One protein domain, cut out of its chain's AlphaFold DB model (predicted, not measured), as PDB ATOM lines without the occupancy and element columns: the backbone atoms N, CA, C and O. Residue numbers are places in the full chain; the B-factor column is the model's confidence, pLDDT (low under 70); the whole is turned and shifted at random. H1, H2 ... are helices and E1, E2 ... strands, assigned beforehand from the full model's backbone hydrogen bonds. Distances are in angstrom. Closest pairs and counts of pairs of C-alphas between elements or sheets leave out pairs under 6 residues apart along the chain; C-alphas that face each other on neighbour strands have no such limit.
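AT A GLANCE: This is residues 3 to 75, 130 to 194 and 205 to 240 of the 250 residues of an uncharacterized protein of Crenarchaeota archaeon (UniProt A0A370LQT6). What shape? With little regular structure, H1 and H3 lie over one face of parallel sheet E1 E2 E3, H4 packs on both, and hairpin E4 E5 sits at one end. How large? The 174 printed residues, mixed in class, are compact: radius of gyration of the C-alphas 17.2 A, spans 51 by 43 by 25 A.

IN THESE COORDINATES: Which come first? E1 is residues 9 to 12, from C-alpha (131.060, 96.056, 85.389), H1 19 to 29, E2 67 to 72, H2 130 to 133, E3 149 to 152. Which follow? H3 is residues 153 to 162, H4 170 to 186, H5 205 to 209, E4 227 to 230, E5 236 to 239.

HOW THE PARTS SIT: How do E1 and E2 pair? They are parallel, N 10 and O 67 2.8 A apart. What does H4 touch? It touches H1, closest C-alphas Ile 172 and Ile 25, 6.7 A, and H3, Leu 176 and Ile 157, 6.2 A.

THE WHOLE: What is cut? Residues 76 to 129 and 195 to 204 are not printed. Where is confidence low? Residues 37 to 54 are among those under 70.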
ATOM      1  N   VAL A   3     134.992  98.578  80.318       95.44
ATOM      2  CA  VAL A   3     134.287  97.343  80.668       95.44
ATOM      3  C   VAL A   3     135.270  96.371  81.289       95.44
ATOM      4  O   VAL A   3     136.365  96.192  80.762       95.44
ATOM      5  N   SER A   4     134.864  95.721  82.376       97.38
ATOM      6  CA  SER A   4     135.551  94.551  82.914       97.38
ATOM      7  C   SER A   4     134.644  93.336  82.789       97.38
ATOM      8  O   SER A   4     133.602  93.258  83.440       97.38
ATOM      9  N   LYS A   5     135.043  92.368  81.958       96.50
ATOM     10  CA  LYS A   5     134.312  91.097  81.815       96.50
ATOM     11  C   LYS A   5     134.491  90.210  83.043       96.50
ATOM     12  O   LYS A   5     133.542  89.562  83.472       96.50
ATOM     13  N   LYS A   6     135.695  90.217  83.630       97.50
ATOM     14  CA  LYS A   6     136.032  89.429  84.822       97.50
ATOM     15  C   LYS A   6     135.200  89.840  86.037       97.50
ATOM     16  O   LYS A   6     134.706  88.975  86.750       97.50
ATOM     17  N   TYR A   7     135.035  91.143  86.255       97.81
ATOM     18  CA  TYR A   7     134.297  91.686  87.401       97.81
ATOM     19  C   TYR A   7     132.857  92.105  87.051       97.81
ATOM     20  O   TYR A   7     132.148  92.603  87.920       97.81
ATOM     21  N   LYS A   8     132.430  91.897  85.795       97.62
ATOM     22  CA  LYS A   8     131.105  92.235  85.250       97.62
ATOM     23  C   LYS A   8     130.634  93.654  85.585       97.62
ATOM     24  O   LYS A   8     129.533  93.848  86.101       97.62
ATOM     25  N   PHE A   9     131.459  94.652  85.266       98.31
ATOM     26  CA  PHE A   9     131.060  96.056  85.389       98.31
ATOM     27  C   PHE A   9     131.324  96.880  84.131       98.31
ATOM     28  O   PHE A   9     132.175  96.549  83.299       98.31
ATOM     29  N   VAL A  10     130.625  98.010  84.054       96.88
ATOM     30  CA  VAL A  10     130.794  99.077  83.073       96.88
ATOM     31  C   VAL A  10     131.007 100.400  83.806       96.88
ATOM     32  O   VAL A  10     130.219 100.782  84.667       96.88
ATOM     33  N   TYR A  11     132.067 101.121  83.446       97.06
ATOM     34  CA  TYR A  11     132.365 102.450  83.971       97.06
ATOM     35  C   TYR A  11     132.218 103.519  82.887       97.06
ATOM     36  O   TYR A  11     132.915 103.480  81.868       97.06
ATOM     37  N   PHE A  12     131.373 104.517  83.125       95.06
ATOM     38  CA  PHE A  12     131.281 105.724  82.300       95.06
ATOM     39  C   PHE A  12     132.152 106.818  82.919       95.06
ATOM     40  O   PHE A  12     131.928 107.192  84.066       95.06
ATOM     41  N   GLY A  13     133.153 107.323  82.191       93.75
ATOM     42  CA  GLY A  13     134.106 108.302  82.715       93.75
ATOM     43  C   GLY A  13     133.855 109.703  82.168       93.75
ATOM     44  O   GLY A  13     134.478 110.055  81.167       93.75
ATOM     45  N   PRO A  14     132.985 110.524  82.779       91.81
ATOM     46  CA  PRO A  14     132.702 111.865  82.289       91.81
ATOM     47  C   PRO A  14     133.879 112.819  82.516       91.81
ATOM     48  O   PRO A  14     134.692 112.666  83.434       91.81
ATOM     49  N   THR A  15     133.970 113.847  81.677       89.69
ATOM     50  CA  THR A  15     135.021 114.861  81.774       89.69
ATOM     51  C   THR A  15     134.991 115.567  83.131       89.69
ATOM     52  O   THR A  15     133.943 115.959  83.651       89.69
ATOM     53  N   LYS A  16     136.188 115.758  83.701       92.12
ATOM     54  CA  LYS A  16     136.437 116.573  84.907       92.12
ATOM     55  C   LYS A  16     135.769 116.092  86.202       92.12
ATOM     56  O   LYS A  16     135.814 116.810  87.201       92.12
ATOM     57  N   ALA A  17     135.319 114.840  86.241       93.69
ATOM     58  CA  ALA A  17     134.875 114.148  87.450       93.69
ATOM     59  C   ALA A  17     135.830 112.995  87.814       93.69
ATOM     60  O   ALA A  17     135.432 111.844  87.886       93.69
ATOM     61  N   ALA A  18     137.131 113.278  87.959       93.94
ATOM     62  CA  ALA A  18     138.158 112.279  88.313       93.94
ATOM     63  C   ALA A  18     138.242 111.038  87.389       93.94
ATOM     64  O   ALA A  18     138.810 110.015  87.780       93.94
ATOM     65  N   SER A  19     137.750 111.142  86.148       93.19
ATOM     66  CA  SER A  19     137.684 110.018  85.212       93.19
ATOM     67  C   SER A  19     139.031 109.358  84.962       93.19
ATOM     68  O   SER A  19     139.116 108.137  84.995       93.19
ATOM     69  N   ASN A  20     140.098 110.139  84.787       92.81
ATOM     70  CA  ASN A  20     141.440 109.601  84.540       92.81
ATOM     71  C   ASN A  20     141.941 108.737  85.704       92.81
ATOM     72  O   ASN A  20     142.504 107.672  85.474       92.81
ATOM     73  N   THR A  21     141.703 109.168  86.947       94.94
ATOM     74  CA  THR A  21     142.121 108.429  88.145       94.94
ATOM     75  C   THR A  21     141.372 107.107  88.261       94.94
ATOM     76  O   THR A  21     142.003 106.068  88.435       94.94
ATOM     77  N   ILE A  22     140.044 107.120  88.106       96.62
ATOM     78  CA  ILE A  22     139.256 105.882  88.166       96.62
ATOM     79  C   ILE A  22     139.598 104.957  87.003       96.62
ATOM     80  O   ILE A  22     139.808 103.772  87.230       96.62
ATOM     81  N   SER A  23     139.744 105.496  85.792       95.31
ATOM     82  CA  SER A  23     140.150 104.734  84.605       95.31
ATOM     83  C   SER A  23     141.488 104.030  84.823       95.31
ATOM     84  O   SER A  23     141.609 102.842  84.546       95.31
ATOM     85  N   TYR A  24     142.477 104.736  85.379       95.50
ATOM     86  CA  TYR A  24     143.769 104.151  85.728       95.50
ATOM     87  C   TYR A  24     143.617 102.989  86.717       95.50
ATOM     88  O   TYR A  24     144.192 101.922  86.498       95.50
ATOM     89  N   ILE A  25     142.819 103.163  87.774       97.50
ATOM     90  CA  ILE A  25     142.596 102.113  88.774       97.50
ATOM     91  C   ILE A  25     141.916 100.893  88.141       97.50
ATOM     92  O   ILE A  25     142.398  99.773  88.286       97.50
ATOM     93  N   ILE A  26     140.817 101.070  87.411       97.56
ATOM     94  CA  ILE A  26     140.074  99.922  86.872       97.56
ATOM     95  C   ILE A  26     140.852  99.160  85.798       97.56
ATOM     96  O   ILE A  26     140.747  97.937  85.730       97.56
ATOM     97  N   VAL A  27     141.676  99.848  85.006       96.19
ATOM     98  CA  VAL A  27     142.540  99.201  84.008       96.19
ATOM     99  C   VAL A  27     143.623  98.365  84.691       96.19
ATOM    100  O   VAL A  27     143.799  97.202  84.346       96.19
ATOM    101  N   ASN A  28     144.320  98.919  85.690       96.88
ATOM    102  CA  ASN A  28     145.472  98.246  86.304       96.88
ATOM    103  C   ASN A  28     145.096  97.203  87.369       96.88
ATOM    104  O   ASN A  28     145.862  96.273  87.603       96.88
ATOM    105  N   PHE A  29     143.942  97.348  88.027       97.50
ATOM    106  CA  PHE A  29     143.563  96.499  89.165       97.50
ATOM    107  C   PHE A  29     142.331  95.627  88.909       97.50
ATOM    108  O   PHE A  29     142.094  94.687  89.667       97.50
ATOM    109  N   PHE A  30     141.549  95.910  87.860       97.50
ATOM    110  CA  PHE A  30     140.262  95.248  87.623       97.50
ATOM    111  C   PHE A  30     140.067  94.749  86.188       97.50
ATOM    112  O   PHE A  30     138.932  94.487  85.787       97.50
ATOM    113  N   ASP A  31     141.148  94.576  85.420       96.56
ATOM    114  CA  ASP A  31     141.103  94.007  84.062       96.56
ATOM    115  C   ASP A  31     140.070  94.712  83.160       96.56
ATOM    116  O   ASP A  31     139.333  94.100  82.385       96.56
ATOM    117  N   ALA A  32     139.932  96.028  83.348       96.25
ATOM    118  CA  ALA A  32     139.029  96.828  82.547       96.25
ATOM    119  C   ALA A  32     139.738  97.297  81.278       96.25
ATOM    120  O   ALA A  32     140.885  97.740  81.312       96.25
ATOM    121  N   PHE A  33     139.028  97.290  80.158       92.94
ATOM    122  CA  PHE A  33     139.526  97.806  78.887       92.94
ATOM    123  C   PHE A  33     138.557  98.842  78.322       92.94
ATOM    124  O   PHE A  33     137.348  98.813  78.575       92.94
ATOM    125  N   GLY A  34     139.106  99.815  77.599       89.69
ATOM    126  CA  GLY A  34     138.306 100.832  76.930       89.69
ATOM    127  C   GLY A  34     137.607 100.219  75.725       89.69
ATOM    128  O   GLY A  34     138.262  99.579  74.909       89.69
ATOM    129  N   VAL A  35     136.298 100.429  75.602       82.88
ATOM    130  CA  VAL A  35     135.557 100.011  74.405       82.88
ATOM    131  C   VAL A  35     135.769 101.064  73.329       82.88
ATOM    132  O   VAL A  35     135.379 102.223  73.507       82.88
ATOM    133  N   LYS A  36     136.435 100.681  72.238       70.44
ATOM    134  CA  LYS A  36     136.695 101.589  71.121       70.44
ATOM    135  C   LYS A  36     135.452 101.697  70.236       70.44
ATOM    136  O   LYS A  36     134.679 100.745  70.156       70.44
ATOM    137  N   PRO A  37     135.280 102.812  69.506       64.31
ATOM    138  CA  PRO A  37     134.249 102.921  68.477       64.31
ATOM    139  C   PRO A  37     134.308 101.798  67.444       64.31
ATOM    140  O   PRO A  37     133.268 101.302  67.044       64.31
ATOM    141  N   SER A  38     135.514 101.347  67.081       60.09
ATOM    142  CA  SER A  38     135.724 100.225  66.158       60.09
ATOM    143  C   SER A  38     135.152  98.897  66.657       60.09
ATOM    144  O   SER A  38     134.807  98.044  65.851       60.09
ATOM    145  N   ASP A  39     135.037  98.721  67.976       63.66
ATOM    146  CA  ASP A  39     134.473  97.511  68.587       63.66
ATOM    147  C   ASP A  39     132.932  97.539  68.586       63.66
ATOM    148  O   ASP A  39     132.276  96.578  69.002       63.66
ATOM    149  N   MET A  40     132.352  98.661  68.153       65.81
ATOM    150  CA  MET A  40     130.945  98.827  67.828       65.81
ATOM    151  C   MET A  40     130.860  98.799  66.299       65.81
ATOM    152  O   MET A  40     131.093  99.822  65.664       65.81
ATOM    153  N   GLU A  41     130.566  97.627  65.724       56.59
ATOM    154  CA  GLU A  41     130.706  97.242  64.299       56.59
ATOM    155  C   GLU A  41     130.152  98.213  63.225       56.59
ATOM    156  O   GLU A  41     130.266  97.930  62.037       56.59
ATOM    157  N   GLN A  42     129.551  99.353  63.582       52.00
ATOM    158  CA  GLN A  42     128.943 100.306  62.649       52.00
ATOM    159  C   GLN A  42     129.146 101.793  63.000       52.00
ATOM    160  O   GLN A  42     128.393 102.627  62.507       52.00
ATOM    161  N   ILE A  43     130.147 102.182  63.803       51.28
ATOM    162  CA  ILE A  43     130.534 103.609  63.887       51.28
ATOM    163  C   ILE A  43     131.523 103.917  62.751       51.28
ATOM    164  O   ILE A  43     132.711 104.140  62.971       51.28
ATOM    165  N   SER A  44     131.039 103.834  61.511       41.00
ATOM    166  CA  SER A  44     131.764 104.276  60.322       41.00
ATOM    167  C   SER A  44     131.429 105.741  60.069       41.00
ATOM    168  O   SER A  44     130.397 106.044  59.473       41.00
ATOM    169  N   GLY A  45     132.287 106.642  60.527       46.69
ATOM    170  CA  GLY A  45     132.122 108.059  60.247       46.69
ATOM    171  C   GLY A  45     132.851 108.937  61.245       46.69
ATOM    172  O   GLY A  45     133.011 108.596  62.417       46.69
ATOM    173  N   ASP A  46     133.304 110.080  60.748       47.12
ATOM    174  CA  ASP A  46     133.941 111.176  61.477       47.12
ATOM    175  C   ASP A  46     132.914 111.919  62.370       47.12
ATOM    176  O   ASP A  46     132.920 113.143  62.490       47.12
ATOM    177  N   ASP A  47     131.993 111.171  62.993       47.06
ATOM    178  CA  ASP A  47     130.749 111.617  63.642       47.06
ATOM    179  C   ASP A  47     130.989 112.378  64.961       47.06
ATOM    180  O   ASP A  47     130.127 112.432  65.841       47.06
ATOM    181  N   GLY A  48     132.186 112.933  65.149       49.12
ATOM    182  CA  GLY A  48     132.503 113.786  66.282       49.12
ATOM    183  C   GLY A  48     132.528 113.058  67.621       49.12
ATOM    184  O   GLY A  48     132.084 113.580  68.638       49.12
ATOM    185  N   TRP A  49     133.030 111.828  67.641       54.12
ATOM    186  CA  TRP A  49     133.152 111.060  68.874       54.12
ATOM    187  C   TRP A  49     134.395 111.499  69.673       54.12
ATOM    188  O   TRP A  49     135.435 111.782  69.066       54.12
ATOM    189  N   PRO A  50     134.366 111.552  71.021       51.91
ATOM    190  CA  PRO A  50     135.571 111.845  71.783       51.91
ATOM    191  C   PRO A  50     136.611 110.749  71.517       51.91
ATOM    192  O   PRO A  50     136.347 109.596  71.822       51.91
ATOM    193  N   PRO A  51     137.819 111.060  71.018       53.50
ATOM    194  CA  PRO A  51     138.802 110.053  70.589       53.50
ATOM    195  C   PRO A  51     139.250 109.093  71.707       53.50
ATOM    196  O   PRO A  51     139.910 108.088  71.451       53.50
ATOM    197  N   ALA A  52     138.890 109.385  72.959       63.12
ATOM    198  CA  ALA A  52     139.187 108.566  74.114       63.12
ATOM    199  C   ALA A  52     137.993 107.676  74.495       63.12
ATOM    200  O   ALA A  52     136.922 108.164  74.863       63.12
ATOM    201  N   ALA A  53     138.228 106.358  74.519       64.31
ATOM    202  CA  ALA A  53     137.242 105.334  74.875       64.31
ATOM    203  C   ALA A  53     136.466 105.643  76.170       64.31
ATOM    204  O   ALA A  53     135.298 105.284  76.306       64.31
ATOM    205  N   HIS A  54     137.079 106.351  77.120       68.44
ATOM    206  CA  HIS A  54     136.522 106.590  78.444       68.44
ATOM    207  C   HIS A  54     135.353 107.581  78.503       68.44
ATOM    208  O   HIS A  54     134.524 107.433  79.402       68.44
ATOM    209  N   HIS A  55     135.191 108.455  77.505       76.75
ATOM    210  CA  HIS A  55     134.079 109.414  77.426       76.75
ATOM    211  C   HIS A  55     132.848 108.905  76.653       76.75
ATOM    212  O   HIS A  55     131.860 109.623  76.559       76.75
ATOM    213  N   SER A  56     132.867 107.664  76.144       79.06
ATOM    214  CA  SER A  56     131.651 107.021  75.617       79.06
ATOM    215  C   SER A  56     130.564 106.913  76.681       79.06
ATOM    216  O   SER A  56     130.864 106.405  77.770       79.06
ATOM    217  N   ALA A  57     129.335 107.267  76.307       84.06
ATOM    218  CA  ALA A  57     128.101 107.075  77.068       84.06
ATOM    219  C   ALA A  57     127.097 106.149  76.348       84.06
ATOM    220  O   ALA A  57     125.894 106.258  76.535       84.06
ATOM    221  N   PHE A  58     127.578 105.232  75.503       87.56
ATOM    222  CA  PHE A  58     126.742 104.180  74.916       87.56
ATOM    223  C   PHE A  58     126.942 102.871  75.673       87.56
ATOM    224  O   PHE A  58     128.089 102.490  75.910       87.56
ATOM    225  N   LEU A  59     125.845 102.188  76.018       91.50
ATOM    226  CA  LEU A  59     125.850 100.884  76.683       91.50
ATOM    227  C   LEU A  59     125.459  99.782  75.685       91.50
ATOM    228  O   LEU A  59     124.274  99.641  75.385       91.50
ATOM    229  N   PRO A  60     126.415  98.998  75.154       91.44
ATOM    230  CA  PRO A  60     126.106  97.858  74.297       91.44
ATOM    231  C   PRO A  60     125.211  96.838  75.006       91.44
ATOM    232  O   PRO A  60     125.447  96.517  76.169       91.44
ATOM    233  N   GLU A  61     124.247  96.270  74.282       92.56
ATOM    234  CA  GLU A  61     123.262  95.315  74.816       92.56
ATOM    235  C   GLU A  61     123.917  94.104  75.497       92.56
ATOM    236  O   GLU A  61     123.493  93.678  76.566       92.56
ATOM    237  N   LYS A  62     125.044  93.621  74.956       93.88
ATOM    238  CA  LYS A  62     125.841  92.522  75.536       93.88
ATOM    239  C   LYS A  62     126.428  92.797  76.929       93.88
ATOM    240  O   LYS A  62     127.009  91.891  77.519       93.88
ATOM    241  N   TYR A  63     126.363  94.040  77.406       95.50
ATOM    242  CA  TYR A  63     126.802  94.454  78.740       95.50
ATOM    243  C   TYR A  63     125.650  95.053  79.562       95.50
ATOM    244  O   TYR A  63     125.895  95.660  80.602       95.50
ATOM    245  N   ALA A  64     124.398  94.928  79.108       95.88
ATOM    246  CA  ALA A  64     123.238  95.529  79.766       95.88
ATOM    247  C   ALA A  64     122.991  94.975  81.183       95.88
ATOM    248  O   ALA A  64     122.440  95.677  82.035       95.88
ATOM    249  N   ASP A  65     123.418  93.738  81.446       97.75
ATOM    250  CA  ASP A  65     123.310  93.038  82.729       97.75
ATOM    251  C   ASP A  65     124.482  93.321  83.686       97.75
ATOM    252  O   ASP A  65     124.468  92.865  84.829       97.75
ATOM    253  N   TYR A  66     125.501  94.070  83.254       98.12
ATOM    254  CA  TYR A  66     126.667  94.372  84.085       98.12
ATOM    255  C   TYR A  66     126.334  95.453  85.114       98.12
ATOM    256  O   TYR A  66     125.434  96.271  84.917       98.12
ATOM    257  N   PHE A  67     127.104  95.491  86.202       98.44
ATOM    258  CA  PHE A  67     127.036  96.582  87.170       98.44
ATOM    259  C   PHE A  67     127.584  97.868  86.542       98.44
ATOM    260  O   PHE A  67     128.721  97.920  86.078       98.44
ATOM    261  N   THR A  68     126.796  98.926  86.532       97.81
ATOM    262  CA  THR A  68     127.092 100.189  85.863       97.81
ATOM    263  C   THR A  68     127.374 101.278  86.885       97.81
ATOM    264  O   THR A  68     126.615 101.487  87.829       97.81
ATOM    265  N   PHE A  69     128.470 102.008  86.709       98.12
ATOM    266  CA  PHE A  69     128.755 103.152  87.566       98.12
ATOM    267  C   PHE A  69     129.468 104.278  86.831       98.12
ATOM    268  O   PHE A  69     130.026 104.116  85.743       98.12
ATOM    269  N   THR A  70     129.450 105.450  87.448       97.50
ATOM    270  CA  THR A  70     130.164 106.627  86.962       97.50
ATOM    271  C   THR A  70     130.804 107.384  88.117       97.50
ATOM    272  O   THR A  70     130.587 107.073  89.288       97.50
ATOM    273  N   THR A  71     131.594 108.396  87.792       97.00
ATOM    274  CA  THR A  71     132.025 109.406  88.751       97.00
ATOM    275  C   THR A  71     131.269 110.700  88.509       97.00
ATOM    276  O   THR A  71     131.122 111.144  87.373       97.00
ATOM    277  N   VAL A  72     130.831 111.338  89.586       96.75
ATOM    278  CA  VAL A  72     130.165 112.644  89.562       96.75
ATOM    279  C   VAL A  72     130.957 113.630  90.403       96.75
ATOM    280  O   VAL A  72     131.781 113.253  91.239       96.75
ATOM    281  N   ARG A  73     130.755 114.912  90.139       95.31
ATOM    282  CA  ARG A  73     131.399 116.005  90.862       95.31
ATOM    283  C   ARG A  73     130.397 117.132  90.989       95.31
ATOM    284  O   ARG A  73     129.620 117.337  90.056       95.31
ATOM    285  N   ASN A  74     130.446 117.860  92.098       96.00
ATOM    286  CA  ASN A  74     129.605 119.030  92.297       96.00
ATOM    287  C   ASN A  74     129.728 119.978  91.079       96.00
ATOM    288  O   ASN A  74     130.867 120.270  90.686       96.00
ATOM    289  N   PRO A  75     128.614 120.442  90.476       96.75
ATOM    290  CA  PRO A  75     128.658 121.230  89.243       96.75
ATOM    291  C   PRO A  75     129.555 122.470  89.319       96.75
ATOM    292  O   PRO A  75     130.381 122.656  88.429       96.75
ATOM    293  N   LYS A 130     124.255 114.871  83.357       94.00
ATOM    294  CA  LYS A 130     123.049 114.144  82.974       94.00
ATOM    295  C   LYS A 130     122.935 114.038  81.456       94.00
ATOM    296  O   LYS A 130     122.741 112.944  80.935       94.00
ATOM    297  N   GLU A 131     123.131 115.137  80.736       91.62
ATOM    298  CA  GLU A 131     123.079 115.134  79.273       91.62
ATOM    299  C   GLU A 131     124.175 114.274  78.648       91.62
ATOM    300  O   GLU A 131     123.930 113.548  77.682       91.62
ATOM    301  N   LEU A 132     125.392 114.341  79.190       88.56
ATOM    302  CA  LEU A 132     126.512 113.543  78.698       88.56
ATOM    303  C   LEU A 132     126.279 112.044  78.867       88.56
ATOM    304  O   LEU A 132     126.718 111.285  78.009       88.56
ATOM    305  N   ILE A 133     125.616 111.622  79.945       89.56
ATOM    306  CA  ILE A 133     125.472 110.205  80.298       89.56
ATOM    307  C   ILE A 133     124.148 109.619  79.794       89.56
ATOM    308  O   ILE A 133     124.150 108.531  79.227       89.56
ATOM    309  N   PHE A 134     123.028 110.317  79.993       91.38
ATOM    310  CA  PHE A 134     121.684 109.750  79.830       91.38
ATOM    311  C   PHE A 134     120.937 110.254  78.596       91.38
ATOM    312  O   PHE A 134     120.167 109.496  78.015       91.38
ATOM    313  N   ASN A 135     121.176 111.492  78.151       88.62
ATOM    314  CA  ASN A 135     120.412 112.088  77.042       88.62
ATOM    315  C   ASN A 135     121.050 111.828  75.667       88.62
ATOM    316  O   ASN A 135     120.842 112.581  74.715       88.62
ATOM    317  N   GLN A 136     121.864 110.781  75.553       83.50
ATOM    318  CA  GLN A 136     122.429 110.376  74.271       83.50
ATOM    319  C   GLN A 136     121.412 109.513  73.512       83.50
ATOM    320  O   GLN A 136     120.761 108.663  74.124       83.50
ATOM    321  N   PRO A 137     121.277 109.673  72.185       85.50
ATOM    322  CA  PRO A 137     120.395 108.821  71.399       85.50
ATOM    323  C   PRO A 137     120.842 107.359  71.500       85.50
ATOM    324  O   PRO A 137     122.018 107.045  71.297       85.50
ATOM    325  N   VAL A 138     119.907 106.454  71.789       86.88
ATOM    326  CA  VAL A 138     120.205 105.019  71.863       86.88
ATOM    327  C   VAL A 138     120.542 104.517  70.463       86.88
ATOM    328  O   VAL A 138     119.715 104.553  69.553       86.88
ATOM    329  N   ARG A 139     121.785 104.072  70.276       84.94
ATOM    330  CA  ARG A 139     122.255 103.520  69.002       84.94
ATOM    331  C   ARG A 139     121.792 102.072  68.828       84.94
ATOM    332  O   ARG A 139     121.456 101.390  69.793       84.94
ATOM    333  N   LYS A 140     121.836 101.578  67.589       83.69
ATOM    334  CA  LYS A 140     121.617 100.158  67.277       83.69
ATOM    335  C   LYS A 140     122.529  99.269  68.140       83.69
ATOM    336  O   LYS A 140     123.698  99.600  68.338       83.69
ATOM    337  N   ASN A 141     121.998  98.149  68.637       86.06
ATOM    338  CA  ASN A 141     122.680  97.200  69.536       86.06
ATOM    339  C   ASN A 141     123.152  97.811  70.872       86.06
ATOM    340  O   ASN A 141     124.012  97.247  71.556       86.06
ATOM    341  N   CYS A 142     122.627  98.981  71.235       90.62
ATOM    342  CA  CYS A 142     122.812  99.594  72.540       90.62
ATOM    343  C   CYS A 142     121.467  99.682  73.257       90.62
ATOM    344  O   CYS A 142     120.407  99.679  72.636       90.62
ATOM    345  N   VAL A 143     121.534  99.808  74.573       93.19
ATOM    346  CA  VAL A 143     120.390 100.071  75.445       93.19
ATOM    347  C   VAL A 143     120.554 101.448  76.101       93.19
ATOM    348  O   VAL A 143     121.675 101.971  76.138       93.19
ATOM    349  N   PRO A 144     119.471 102.064  76.617       94.50
ATOM    350  CA  PRO A 144     119.587 103.257  77.449       94.50
ATOM    351  C   PRO A 144     120.578 103.045  78.596       94.50
ATOM    352  O   PRO A 144     120.600 101.984  79.226       94.50
ATOM    353  N   VAL A 145     121.393 104.061  78.888       93.94
ATOM    354  CA  VAL A 145     122.291 104.010  80.043       93.94
ATOM    355  C   VAL A 145     121.458 104.015  81.321       93.94
ATOM    356  O   VAL A 145     120.635 104.900  81.544       93.94
ATOM    357  N   ARG A 146     121.727 103.038  82.181       95.00
ATOM    358  CA  ARG A 146     121.338 103.027  83.590       95.00
ATOM    359  C   ARG A 146     122.605 103.095  84.434       95.00
ATOM    360  O   ARG A 146     123.667 102.707  83.951       95.00
ATOM    361  N   LEU A 147     122.496 103.607  85.655       96.31
ATOM    362  CA  LEU A 147     123.569 103.562  86.645       96.31
ATOM    363  C   LEU A 147     123.067 102.830  87.882       96.31
ATOM    364  O   LEU A 147     122.027 103.189  88.426       96.31
ATOM    365  N   ASP A 148     123.833 101.849  88.342       97.75
ATOM    366  CA  ASP A 148     123.625 101.192  89.632       97.75
ATOM    367  C   ASP A 148     124.252 102.014  90.771       97.75
ATOM    368  O   ASP A 148     123.783 101.978  91.906       97.75
ATOM    369  N   CYS A 149     125.312 102.780  90.479       97.12
ATOM    370  CA  CYS A 149     126.014 103.608  91.459       97.12
ATOM    371  C   CYS A 149     126.687 104.835  90.816       97.12
ATOM    372  O   CYS A 149     127.055 104.837  89.639       97.12
ATOM    373  N   PHE A 150     126.919 105.879  91.610       96.31
ATOM    374  CA  PHE A 150     127.824 106.969  91.260       96.31
ATOM    375  C   PHE A 150     128.810 107.240  92.397       96.31
ATOM    376  O   PHE A 150     128.478 107.174  93.577       96.31
ATOM    377  N   ILE A 151     130.039 107.580  92.023       97.00
ATOM    378  CA  ILE A 151     131.123 107.918  92.941       97.00
ATOM    379  C   ILE A 151     131.252 109.434  92.972       97.00
ATOM    380  O   ILE A 151     131.672 110.038  91.981       97.00
ATOM    381  N   LYS A 152     130.925 110.059  94.103       95.75
ATOM    382  CA  LYS A 152     131.148 111.494  94.288       95.75
ATOM    383  C   LYS A 152     132.638 111.755  94.446       95.75
ATOM    384  O   LYS A 152     133.291 111.151  95.295       95.75
ATOM    385  N   CYS A 153     133.187 112.672  93.657       93.88
ATOM    386  CA  CYS A 153     134.598 113.055  93.753       93.88
ATOM    387  C   CYS A 153     134.963 113.583  95.147       93.88
ATOM    388  O   CYS A 153     136.097 113.419  95.588       93.88
ATOM    389  N   GLU A 154     134.000 114.196  95.832       89.69
ATOM    390  CA  GLU A 154     134.141 114.736  97.183       89.69
ATOM    391  C   GLU A 154     134.324 113.629  98.239       89.69
ATOM    392  O   GLU A 154     135.001 113.840  99.242       89.69
ATOM    393  N   ASN A 155     133.807 112.426  97.965       91.62
ATOM    394  CA  ASN A 155     133.875 111.249  98.836       91.62
ATOM    395  C   ASN A 155     134.505 110.054  98.095       91.62
ATOM    396  O   ASN A 155     134.120 108.902  98.302       91.62
ATOM    397  N   ILE A 156     135.466 110.317  97.200       93.56
ATOM    398  CA  ILE A 156     135.916 109.330  96.207       93.56
ATOM    399  C   ILE A 156     136.463 108.040  96.832       93.56
ATOM    400  O   ILE A 156     136.199 106.967  96.304       93.56
ATOM    401  N   ILE A 157     137.180 108.123  97.959       93.00
ATOM    402  CA  ILE A 157     137.732 106.948  98.655       93.00
ATOM    403  C   ILE A 157     136.603 106.061  99.178       93.00
ATOM    404  O   ILE A 157     136.535 104.884  98.835       93.00
ATOM    405  N   GLU A 158     135.711 106.629  99.989       92.56
ATOM    406  CA  GLU A 158     134.593 105.906 100.596       92.56
ATOM    407  C   GLU A 158     133.691 105.288  99.524       92.56
ATOM    408  O   GLU A 158     133.439 104.085  99.535       92.56
ATOM    409  N   ASN A 159     133.266 106.090  98.545       95.25
ATOM    410  CA  ASN A 159     132.370 105.637  97.485       95.25
ATOM    411  C   ASN A 159     133.018 104.564  96.598       95.25
ATOM    412  O   ASN A 159     132.350 103.606  96.223       95.25
ATOM    413  N   PHE A 160     134.315 104.676  96.288       96.62
ATOM    414  CA  PHE A 160     135.006 103.652  95.501       96.62
ATOM    415  C   PHE A 160     135.109 102.323  96.263       96.62
ATOM    416  O   PHE A 160     134.869 101.267  95.682       96.62
ATOM    417  N   PHE A 161     135.417 102.349  97.564       95.62
ATOM    418  CA  PHE A 161     135.494 101.133  98.384       95.62
ATOM    419  C   PHE A 161     134.126 100.543  98.770       95.62
ATOM    420  O   PHE A 161     134.089  99.422  99.281       95.62
ATOM    421  N   ASN A 162     133.018 101.243  98.512       95.19
ATOM    422  CA  ASN A 162     131.662 100.687  98.603       95.19
ATOM    423  C   ASN A 162     131.269  99.872  97.360       95.19
ATOM    424  O   ASN A 162     130.345  99.073  97.426       95.19
ATOM    425  N   LEU A 163     131.985  99.992  96.237       96.56
ATOM    426  CA  LEU A 163     131.680  99.186  95.054       96.56
ATOM    427  C   LEU A 163     131.756  97.675  95.368       96.56
ATOM    428  O   LEU A 163     132.723  97.220  95.989       96.56
ATOM    429  N   PRO A 164     130.800  96.860  94.880       96.31
ATOM    430  CA  PRO A 164     130.636  95.473  95.329       96.31
ATOM    431  C   PRO A 164     131.836  94.574  94.986       96.31
ATOM    432  O   PRO A 164     132.141  93.616  95.701       96.31
ATOM    433  N   PHE A 165     132.556  94.907  93.915       95.00
ATOM    434  CA  PHE A 165     133.728  94.174  93.432       95.00
ATOM    435  C   PHE A 165     135.064  94.687  93.996       95.00
ATOM    436  O   PHE A 165     136.105  94.093  93.715       95.00
ATOM    437  N   VAL A 166     135.068  95.773  94.778       94.88
ATOM    438  CA  VAL A 166     136.299  96.380  95.304       94.88
ATOM    439  C   VAL A 166     136.616  95.832  96.693       94.88
ATOM    440  O   VAL A 166     135.863  95.996  97.652       94.88
ATOM    441  N   SER A 167     137.790  95.218  96.824       91.56
ATOM    442  CA  SER A 167     138.371  94.857  98.119       91.56
ATOM    443  C   SER A 167     139.356  95.935  98.589       91.56
ATOM    444  O   SER A 167     140.018  96.547  97.745       91.56
ATOM    445  N   PRO A 168     139.503  96.161  99.913       91.19
ATOM    446  CA  PRO A 168     140.513  97.068 100.450       91.19
ATOM    447  C   PRO A 168     141.905  96.774  99.874       91.19
ATOM    448  O   PRO A 168     142.398  95.649  99.950       91.19
ATOM    449  N   ASN A 169     142.537  97.788  99.284       92.75
ATOM    450  CA  ASN A 169     143.837  97.674  98.633       92.75
ATOM    451  C   ASN A 169     144.650  98.946  98.905       92.75
ATOM    452  O   ASN A 169     144.213 100.050  98.576       92.75
ATOM    453  N   LYS A 170     145.833  98.782  99.509       91.62
ATOM    454  CA  LYS A 170     146.692  99.901  99.934       91.62
ATOM    455  C   LYS A 170     147.187 100.752  98.764       91.62
ATOM    456  O   LYS A 170     147.314 101.961  98.914       91.62
ATOM    457  N   GLU A 171     147.448 100.143  97.613       94.12
ATOM    458  CA  GLU A 171     147.947 100.863  96.443       94.12
ATOM    459  C   GLU A 171     146.840 101.695  95.784       94.12
ATOM    460  O   GLU A 171     147.047 102.865  95.473       94.12
ATOM    461  N   ILE A 172     145.632 101.136  95.662       94.69
ATOM    462  CA  ILE A 172     144.451 101.888  95.201       94.69
ATOM    463  C   ILE A 172     144.181 103.076  96.121       94.69
ATOM    464  O   ILE A 172     143.966 104.192  95.650       94.69
ATOM    465  N   LEU A 173     144.219 102.843  97.432       92.00
ATOM    466  CA  LEU A 173     144.041 103.894  98.424       92.00
ATOM    467  C   LEU A 173     145.072 105.016  98.237       92.00
ATOM    468  O   LEU A 173     144.678 106.174  98.137       92.00
ATOM    469  N   ARG A 174     146.358 104.675  98.085       90.88
ATOM    470  CA  ARG A 174     147.440 105.641  97.834       90.88
ATOM    471  C   ARG A 174     147.178 106.497  96.591       90.88
ATOM    472  O   ARG A 174     147.396 107.708  96.618       90.88
ATOM    473  N   ILE A 175     146.689 105.892  95.506       93.50
ATOM    474  CA  ILE A 175     146.335 106.604  94.264       93.50
ATOM    475  C   ILE A 175     145.189 107.597  94.509       93.50
ATOM    476  O   ILE A 175     145.253 108.747  94.063       93.50
ATOM    477  N   LEU A 176     144.143 107.172  95.222       92.38
ATOM    478  CA  LEU A 176     142.985 108.016  95.526       92.38
ATOM    479  C   LEU A 176     143.343 109.162  96.485       92.38
ATOM    480  O   LEU A 176     142.933 110.298  96.254       92.38
ATOM    481  N   GLU A 177     144.159 108.901  97.507       88.19
ATOM    482  CA  GLU A 177     144.680 109.923  98.428       88.19
ATOM    483  C   GLU A 177     145.526 110.967  97.684       88.19
ATOM    484  O   GLU A 177     145.313 112.171  97.841       88.19
ATOM    485  N   GLY A 178     146.425 110.528  96.795       86.00
ATOM    486  CA  GLY A 178     147.215 111.435  95.957       86.00
ATOM    487  C   GLY A 178     146.341 112.343  95.086       86.00
ATOM    488  O   GLY A 178     146.634 113.528  94.917       86.00
ATOM    489  N   ARG A 179     145.212 111.825  94.586       83.62
ATOM    490  CA  ARG A 179     144.248 112.617  93.814       83.62
ATOM    491  C   ARG A 179     143.545 113.680  94.656       83.62
ATOM    492  O   ARG A 179     143.340 114.787  94.155       83.62
ATOM    493  N   ILE A 180     143.166 113.360  95.891       81.56
ATOM    494  CA  ILE A 180     142.550 114.320  96.816       81.56
ATOM    495  C   ILE A 180     143.514 115.478  97.093       81.56
ATOM    496  O   ILE A 180     143.110 116.638  97.011       81.56
ATOM    497  N   ASN A 181     144.793 115.176  97.326       72.69
ATOM    498  CA  ASN A 181     145.823 116.189  97.570       72.69
ATOM    499  C   ASN A 181     146.054 117.083  96.343       72.69
ATOM    500  O   ASN A 181     146.080 118.305  96.457       72.69
ATOM    501  N   PHE A 182     146.108 116.497  95.145       74.81
ATOM    502  CA  PHE A 182     146.203 117.268  93.903       74.81
ATOM    503  C   PHE A 182     144.990 118.189  93.700       74.81
ATOM    504  O   PHE A 182     145.127 119.361  93.361       74.81
ATOM    505  N   ALA A 183     143.775 117.674  93.917       72.06
ATOM    506  CA  ALA A 183     142.562 118.481  93.812       72.06
ATOM    507  C   ALA A 183     142.564 119.621  94.841       72.06
ATOM    508  O   ALA A 183     142.134 120.723  94.525       72.06
ATOM    509  N   THR A 184     143.075 119.362  96.039       66.31
ATOM    510  CA  THR A 184     143.221 120.332  97.128       66.31
ATOM    511  C   THR A 184     144.130 121.500  96.726       66.31
ATOM    512  O   THR A 184     143.790 122.666  96.916       66.31
ATOM    513  N   GLU A 185     145.266 121.212  96.093       65.38
ATOM    514  CA  GLU A 185     146.217 122.237  95.644       65.38
ATOM    515  C   GLU A 185     145.693 123.036  94.441       65.38
ATOM    516  O   GLU A 185     145.784 124.262  94.420       65.38
ATOM    517  N   HIS A 186     145.080 122.364  93.463       63.09
ATOM    518  CA  HIS A 186     144.582 123.018  92.248       63.09
ATOM    519  C   HIS A 186     143.234 123.736  92.426       63.09
ATOM    520  O   HIS A 186     142.920 124.641  91.653       63.09
ATOM    521  N   ASN A 187     142.434 123.368  93.433       62.50
ATOM    522  CA  ASN A 187     141.147 124.010  93.733       62.50
ATOM    523  C   ASN A 187     141.258 125.071  94.847       62.50
ATOM    524  O   ASN A 187     140.254 125.379  95.481       62.50
ATOM    525  N   GLN A 188     142.436 125.661  95.089       59.66
ATOM    526  CA  GLN A 188     142.550 126.807  96.011       59.66
ATOM    527  C   GLN A 188     141.651 127.988  95.606       59.66
ATOM    528  O   GLN A 188     141.294 128.815  96.441       59.66
ATOM    529  N   LYS A 189     141.273 128.067  94.326       72.19
ATOM    530  CA  LYS A 189     140.300 129.041  93.836       72.19
ATOM    531  C   LYS A 189     138.889 128.568  94.184       72.19
ATOM    532  O   LYS A 189     138.487 127.478  93.782       72.19
ATOM    533  N   GLN A 190     138.145 129.395  94.911       84.25
ATOM    534  CA  GLN A 190     136.717 129.184  95.134       84.25
ATOM    535  C   GLN A 190     135.920 129.547  93.875       84.25
ATOM    536  O   GLN A 190     136.354 130.371  93.069       84.25
ATOM    537  N   PHE A 191     134.758 128.914  93.700       90.62
ATOM    538  CA  PHE A 191     133.821 129.290  92.645       90.62
ATOM    539  C   PHE A 191     133.261 130.694  92.948       90.62
ATOM    540  O   PHE A 191     132.799 130.899  94.072       90.62
ATOM    541  N   PRO A 192     133.294 131.651  92.002       93.06
ATOM    542  CA  PRO A 192     132.788 133.003  92.240       93.06
ATOM    543  C   PRO A 192     131.293 133.014  92.575       93.06
ATOM    544  O   PRO A 192     130.482 132.436  91.848       93.06
ATOM    545  N   VAL A 193     130.931 133.679  93.675       94.06
ATOM    546  CA  VAL A 193     129.552 133.720  94.192       94.06
ATOM    547  C   VAL A 193     128.608 134.361  93.179       94.06
ATOM    548  O   VAL A 193     127.481 133.900  93.013       94.06
ATOM    549  N   GLU A 194     129.093 135.355  92.441       96.44
ATOM    550  CA  GLU A 194     128.341 136.109  91.441       96.44
ATOM    551  C   GLU A 194     127.795 135.200  90.333       96.44
ATOM    552  O   GLU A 194     126.697 135.432  89.839       96.44
ATOM    553  N   GLU A 205     119.305 120.114  87.130       96.94
ATOM    554  CA  GLU A 205     119.044 118.677  87.052       96.94
ATOM    555  C   GLU A 205     120.215 117.824  87.557       96.94
ATOM    556  O   GLU A 205     119.976 116.787  88.167       96.94
ATOM    557  N   ASP A 206     121.467 118.254  87.359       97.12
ATOM    558  CA  ASP A 206     122.638 117.568  87.922       97.12
ATOM    559  C   ASP A 206     122.655 117.704  89.454       97.12
ATOM    560  O   ASP A 206     122.968 116.741  90.159       97.12
ATOM    561  N   PHE A 207     122.311 118.887  89.983       97.75
ATOM    562  CA  PHE A 207     122.198 119.090  91.430       97.75
ATOM    563  C   PHE A 207     121.155 118.150  92.037       97.75
ATOM    564  O   PHE A 207     121.467 117.423  92.983       97.75
ATOM    565  N   ASP A 208     119.957 118.122  91.455       97.44
ATOM    566  CA  ASP A 208     118.850 117.293  91.927       97.44
ATOM    567  C   ASP A 208     119.181 115.796  91.792       97.44
ATOM    568  O   ASP A 208     119.062 115.037  92.755       97.44
ATOM    569  N   MET A 209     119.670 115.368  90.622       96.06
ATOM    570  CA  MET A 209     119.950 113.960  90.316       96.06
ATOM    571  C   MET A 209     121.037 113.363  91.209       96.06
ATOM    572  O   MET A 209     120.920 112.220  91.651       96.06
ATOM    573  N   PHE A 210     122.105 114.117  91.476       96.00
ATOM    574  CA  PHE A 210     123.236 113.633  92.271       96.00
ATOM    575  C   PHE A 210     123.165 114.075  93.733       96.00
ATOM    576  O   PHE A 210     124.122 113.859  94.487       96.00
ATOM    577  N   ASN A 211     122.038 114.651  94.162       96.56
ATOM    578  CA  ASN A 211     121.803 115.126  95.522       96.56
ATOM    579  C   ASN A 211     122.945 116.044  96.005       96.56
ATOM    580  O   ASN A 211     123.620 115.770  97.007       96.56
ATOM    581  N   TYR A 212     123.246 117.071  95.211       96.56
ATOM    582  CA  TYR A 212     124.115 118.176  95.601       96.56
ATOM    583  C   TYR A 212     123.261 119.344  96.082       96.56
ATOM    584  O   TYR A 212     122.185 119.609  95.556       96.56
ATOM    585  N   LYS A 213     123.764 120.066  97.084       96.31
ATOM    586  CA  LYS A 213     123.093 121.266  97.574       96.31
ATOM    587  C   LYS A 213     123.371 122.463  96.664       96.31
ATOM    588  O   LYS A 213     124.400 122.486  95.989       96.31
ATOM    589  N   LYS A 214     122.471 123.451  96.688       96.50
ATOM    590  CA  LYS A 214     122.601 124.698  95.922       96.50
ATOM    591  C   LYS A 214     123.771 125.554  96.410       96.50
ATOM    592  O   LYS A 214     124.348 126.282  95.610       96.50
ATOM    593  N   GLU A 215     124.135 125.493  97.687       95.06
ATOM    594  CA  GLU A 215     125.224 126.307  98.223       95.06
ATOM    595  C   GLU A 215     126.574 125.893  97.628       95.06
ATOM    596  O   GLU A 215     126.860 124.705  97.443       95.06
ATOM    597  N   ILE A 216     127.431 126.883  97.354       91.75
ATOM    598  CA  ILE A 216     128.816 126.613  96.966       91.75
ATOM    599  C   ILE A 216     129.476 125.853  98.125       91.75
ATOM    600  O   ILE A 216     129.455 126.339  99.259       91.75
ATOM    601  N   PRO A 217     130.058 124.667  97.882       88.56
ATOM    602  CA  PRO A 217     130.681 123.909  98.950       88.56
ATOM    603  C   PRO A 217     131.876 124.684  99.504       88.56
ATOM    604  O   PRO A 217     132.762 125.107  98.758       88.56
ATOM    605  N   GLU A 218     131.922 124.828 100.828       84.31
ATOM    606  CA  GLU A 218     133.107 125.340 101.503       84.31
ATOM    607  C   GLU A 218     134.276 124.402 101.236       84.31
ATOM    608  O   GLU A 218     134.254 123.213 101.576       84.31
ATOM    609  N   TYR A 219     135.325 124.951 100.644       71.81
ATOM    610  CA  TYR A 219     136.560 124.221 100.506       71.81
ATOM    611  C   TYR A 219     137.233 124.114 101.878       71.81
ATOM    612  O   TYR A 219     137.781 125.086 102.399       71.81
ATOM    613  N   LYS A 220     137.189 122.918 102.467       70.69
ATOM    614  CA  LYS A 220     137.944 122.590 103.675       70.69
ATOM    615  C   LYS A 220     139.185 121.820 103.247       70.69
ATOM    616  O   LYS A 220     139.031 120.764 102.625       70.69
ATOM    617  N   PRO A 221     140.400 122.318 103.542       65.94
ATOM    618  CA  PRO A 221     141.603 121.522 103.373       65.94
ATOM    619  C   PRO A 221     141.378 120.173 104.044       65.94
ATOM    620  O   PRO A 221     140.890 120.121 105.175       65.94
ATOM    621  N   VAL A 222     141.684 119.086 103.342       63.38
ATOM    622  CA  VAL A 222     141.564 117.760 103.939       63.38
ATOM    623  C   VAL A 222     142.589 117.680 105.062       63.38
ATOM    624  O   VAL A 222     143.792 117.595 104.819       63.38
ATOM    625  N   GLU A 223     142.117 117.760 106.305       60.94
ATOM    626  CA  GLU A 223     142.964 117.518 107.464       60.94
ATOM    627  C   GLU A 223     143.436 116.067 107.399       60.94
ATOM    628  O   GLU A 223     142.621 115.139 107.361       60.94
ATOM    629  N   SER A 224     144.759 115.877 107.355       54.47
ATOM    630  CA  SER A 224     145.408 114.568 107.358       54.47
ATOM    631  C   SER A 224     145.138 113.868 108.691       54.47
ATOM    632  O   SER A 224     145.949 113.902 109.614       54.47
ATOM    633  N   SER A 225     143.959 113.278 108.815       54.06
ATOM    634  CA  SER A 225     143.549 112.481 109.959       54.06
ATOM    635  C   SER A 225     143.376 111.040 109.504       54.06
ATOM    636  O   SER A 225     142.809 110.759 108.446       54.06
ATOM    637  N   TYR A 226     143.905 110.117 110.302       55.69
ATOM    638  CA  TYR A 226     143.646 108.695 110.131       55.69
ATOM    639  C   TYR A 226     142.153 108.459 110.344       55.69
ATOM    640  O   TYR A 226     141.630 108.736 111.424       55.69
ATOM    641  N   LYS A 227     141.463 107.939 109.329       72.31
ATOM    642  CA  LYS A 227     140.085 107.478 109.468       72.31
ATOM    643  C   LYS A 227     140.043 105.996 109.149       72.31
ATOM    644  O   LYS A 227     140.363 105.558 108.046       72.31
ATOM    645  N   MET A 228     139.665 105.220 110.156       74.62
ATOM    646  CA  MET A 228     139.174 103.869 109.946       74.62
ATOM    647  C   MET A 228     137.671 103.964 109.750       74.62
ATOM    648  O   MET A 228     136.976 104.507 110.608       74.62
ATOM    649  N   PHE A 229     137.164 103.436 108.645       79.69
ATOM    650  CA  PHE A 229     135.728 103.304 108.437       79.69
ATOM    651  C   PHE A 229     135.392 101.879 108.007       79.69
ATOM    652  O   PHE A 229     136.210 101.185 107.398       79.69
ATOM    653  N   LYS A 230     134.191 101.424 108.366       80.00
ATOM    654  CA  LYS A 230     133.611 100.209 107.794       80.00
ATOM    655  C   LYS A 230     132.796 100.623 106.576       80.00
ATOM    656  O   LYS A 230     131.981 101.533 106.682       80.00
ATOM    657  N   ASN A 231     133.050  99.991 105.438       78.62
ATOM    658  CA  ASN A 231     132.262 100.202 104.229       78.62
ATOM    659  C   ASN A 231     130.861  99.565 104.384       78.62
ATOM    660  O   ASN A 231     130.606  98.848 105.358       78.62
ATOM    661  N   GLU A 232     129.957  99.787 103.429       76.50
ATOM    662  CA  GLU A 232     128.581  99.244 103.478       76.50
ATOM    663  C   GLU A 232     128.519  97.701 103.518       76.50
ATOM    664  O   GLU A 232     127.538  97.118 103.970       76.50
ATOM    665  N   HIS A 233     129.614  97.037 103.131       77.25
ATOM    666  CA  HIS A 233     129.795  95.582 103.168       77.25
ATOM    667  C   HIS A 233     130.489  95.093 104.453       77.25
ATOM    668  O   HIS A 233     130.939  93.950 104.524       77.25
ATOM    669  N   GLY A 234     130.654  95.961 105.458       76.69
ATOM    670  CA  GLY A 234     131.279  95.648 106.747       76.69
ATOM    671  C   GLY A 234     132.808  95.515 106.726       76.69
ATOM    672  O   GLY A 234     133.398  95.142 107.743       76.69
ATOM    673  N   ARG A 235     133.473  95.825 105.606       79.25
ATOM    674  CA  ARG A 235     134.935  95.736 105.443       79.25
ATOM    675  C   ARG A 235     135.606  96.977 106.023       79.25
ATOM    676  O   ARG A 235     135.208  98.098 105.719       79.25
ATOM    677  N   THR A 236     136.656  96.785 106.814       82.50
ATOM    678  CA  THR A 236     137.446  97.892 107.366       82.50
ATOM    679  C   THR A 236     138.390  98.463 106.309       82.50
ATOM    680  O   THR A 236     139.198  97.733 105.730       82.50
ATOM    681  N   VAL A 237     138.323  99.775 106.101       77.56
ATOM    682  CA  VAL A 237     139.255 100.558 105.285       77.56
ATOM    683  C   VAL A 237     140.006 101.511 106.210       77.56
ATOM    684  O   VAL A 237     139.390 102.241 106.986       77.56
ATOM    685  N   THR A 238     141.335 101.501 106.135       75.88
ATOM    686  CA  THR A 238     142.205 102.389 106.918       75.88
ATOM    687  C   THR A 238     142.880 103.370 105.974       75.88
ATOM    688  O   THR A 238     143.643 102.929 105.118       75.88
ATOM    689  N   THR A 239     142.617 104.670 106.121       67.44
ATOM    690  CA  THR A 239     143.268 105.721 105.320       67.44
ATOM    691  C   THR A 239     144.528 106.239 106.010       67.44
ATOM    692  O   THR A 239     144.482 106.568 107.199       67.44
ATOM    693  N   ASN A 240     145.623 106.382 105.264       60.09
ATOM    694  CA  ASN A 240     146.864 106.994 105.730       60.09
ATOM    695  C   ASN A 240     147.122 108.234 104.874       60.09
ATOM    696  O   ASN A 240     147.937 108.202 103.956       60.09
TER     697      ASN A 240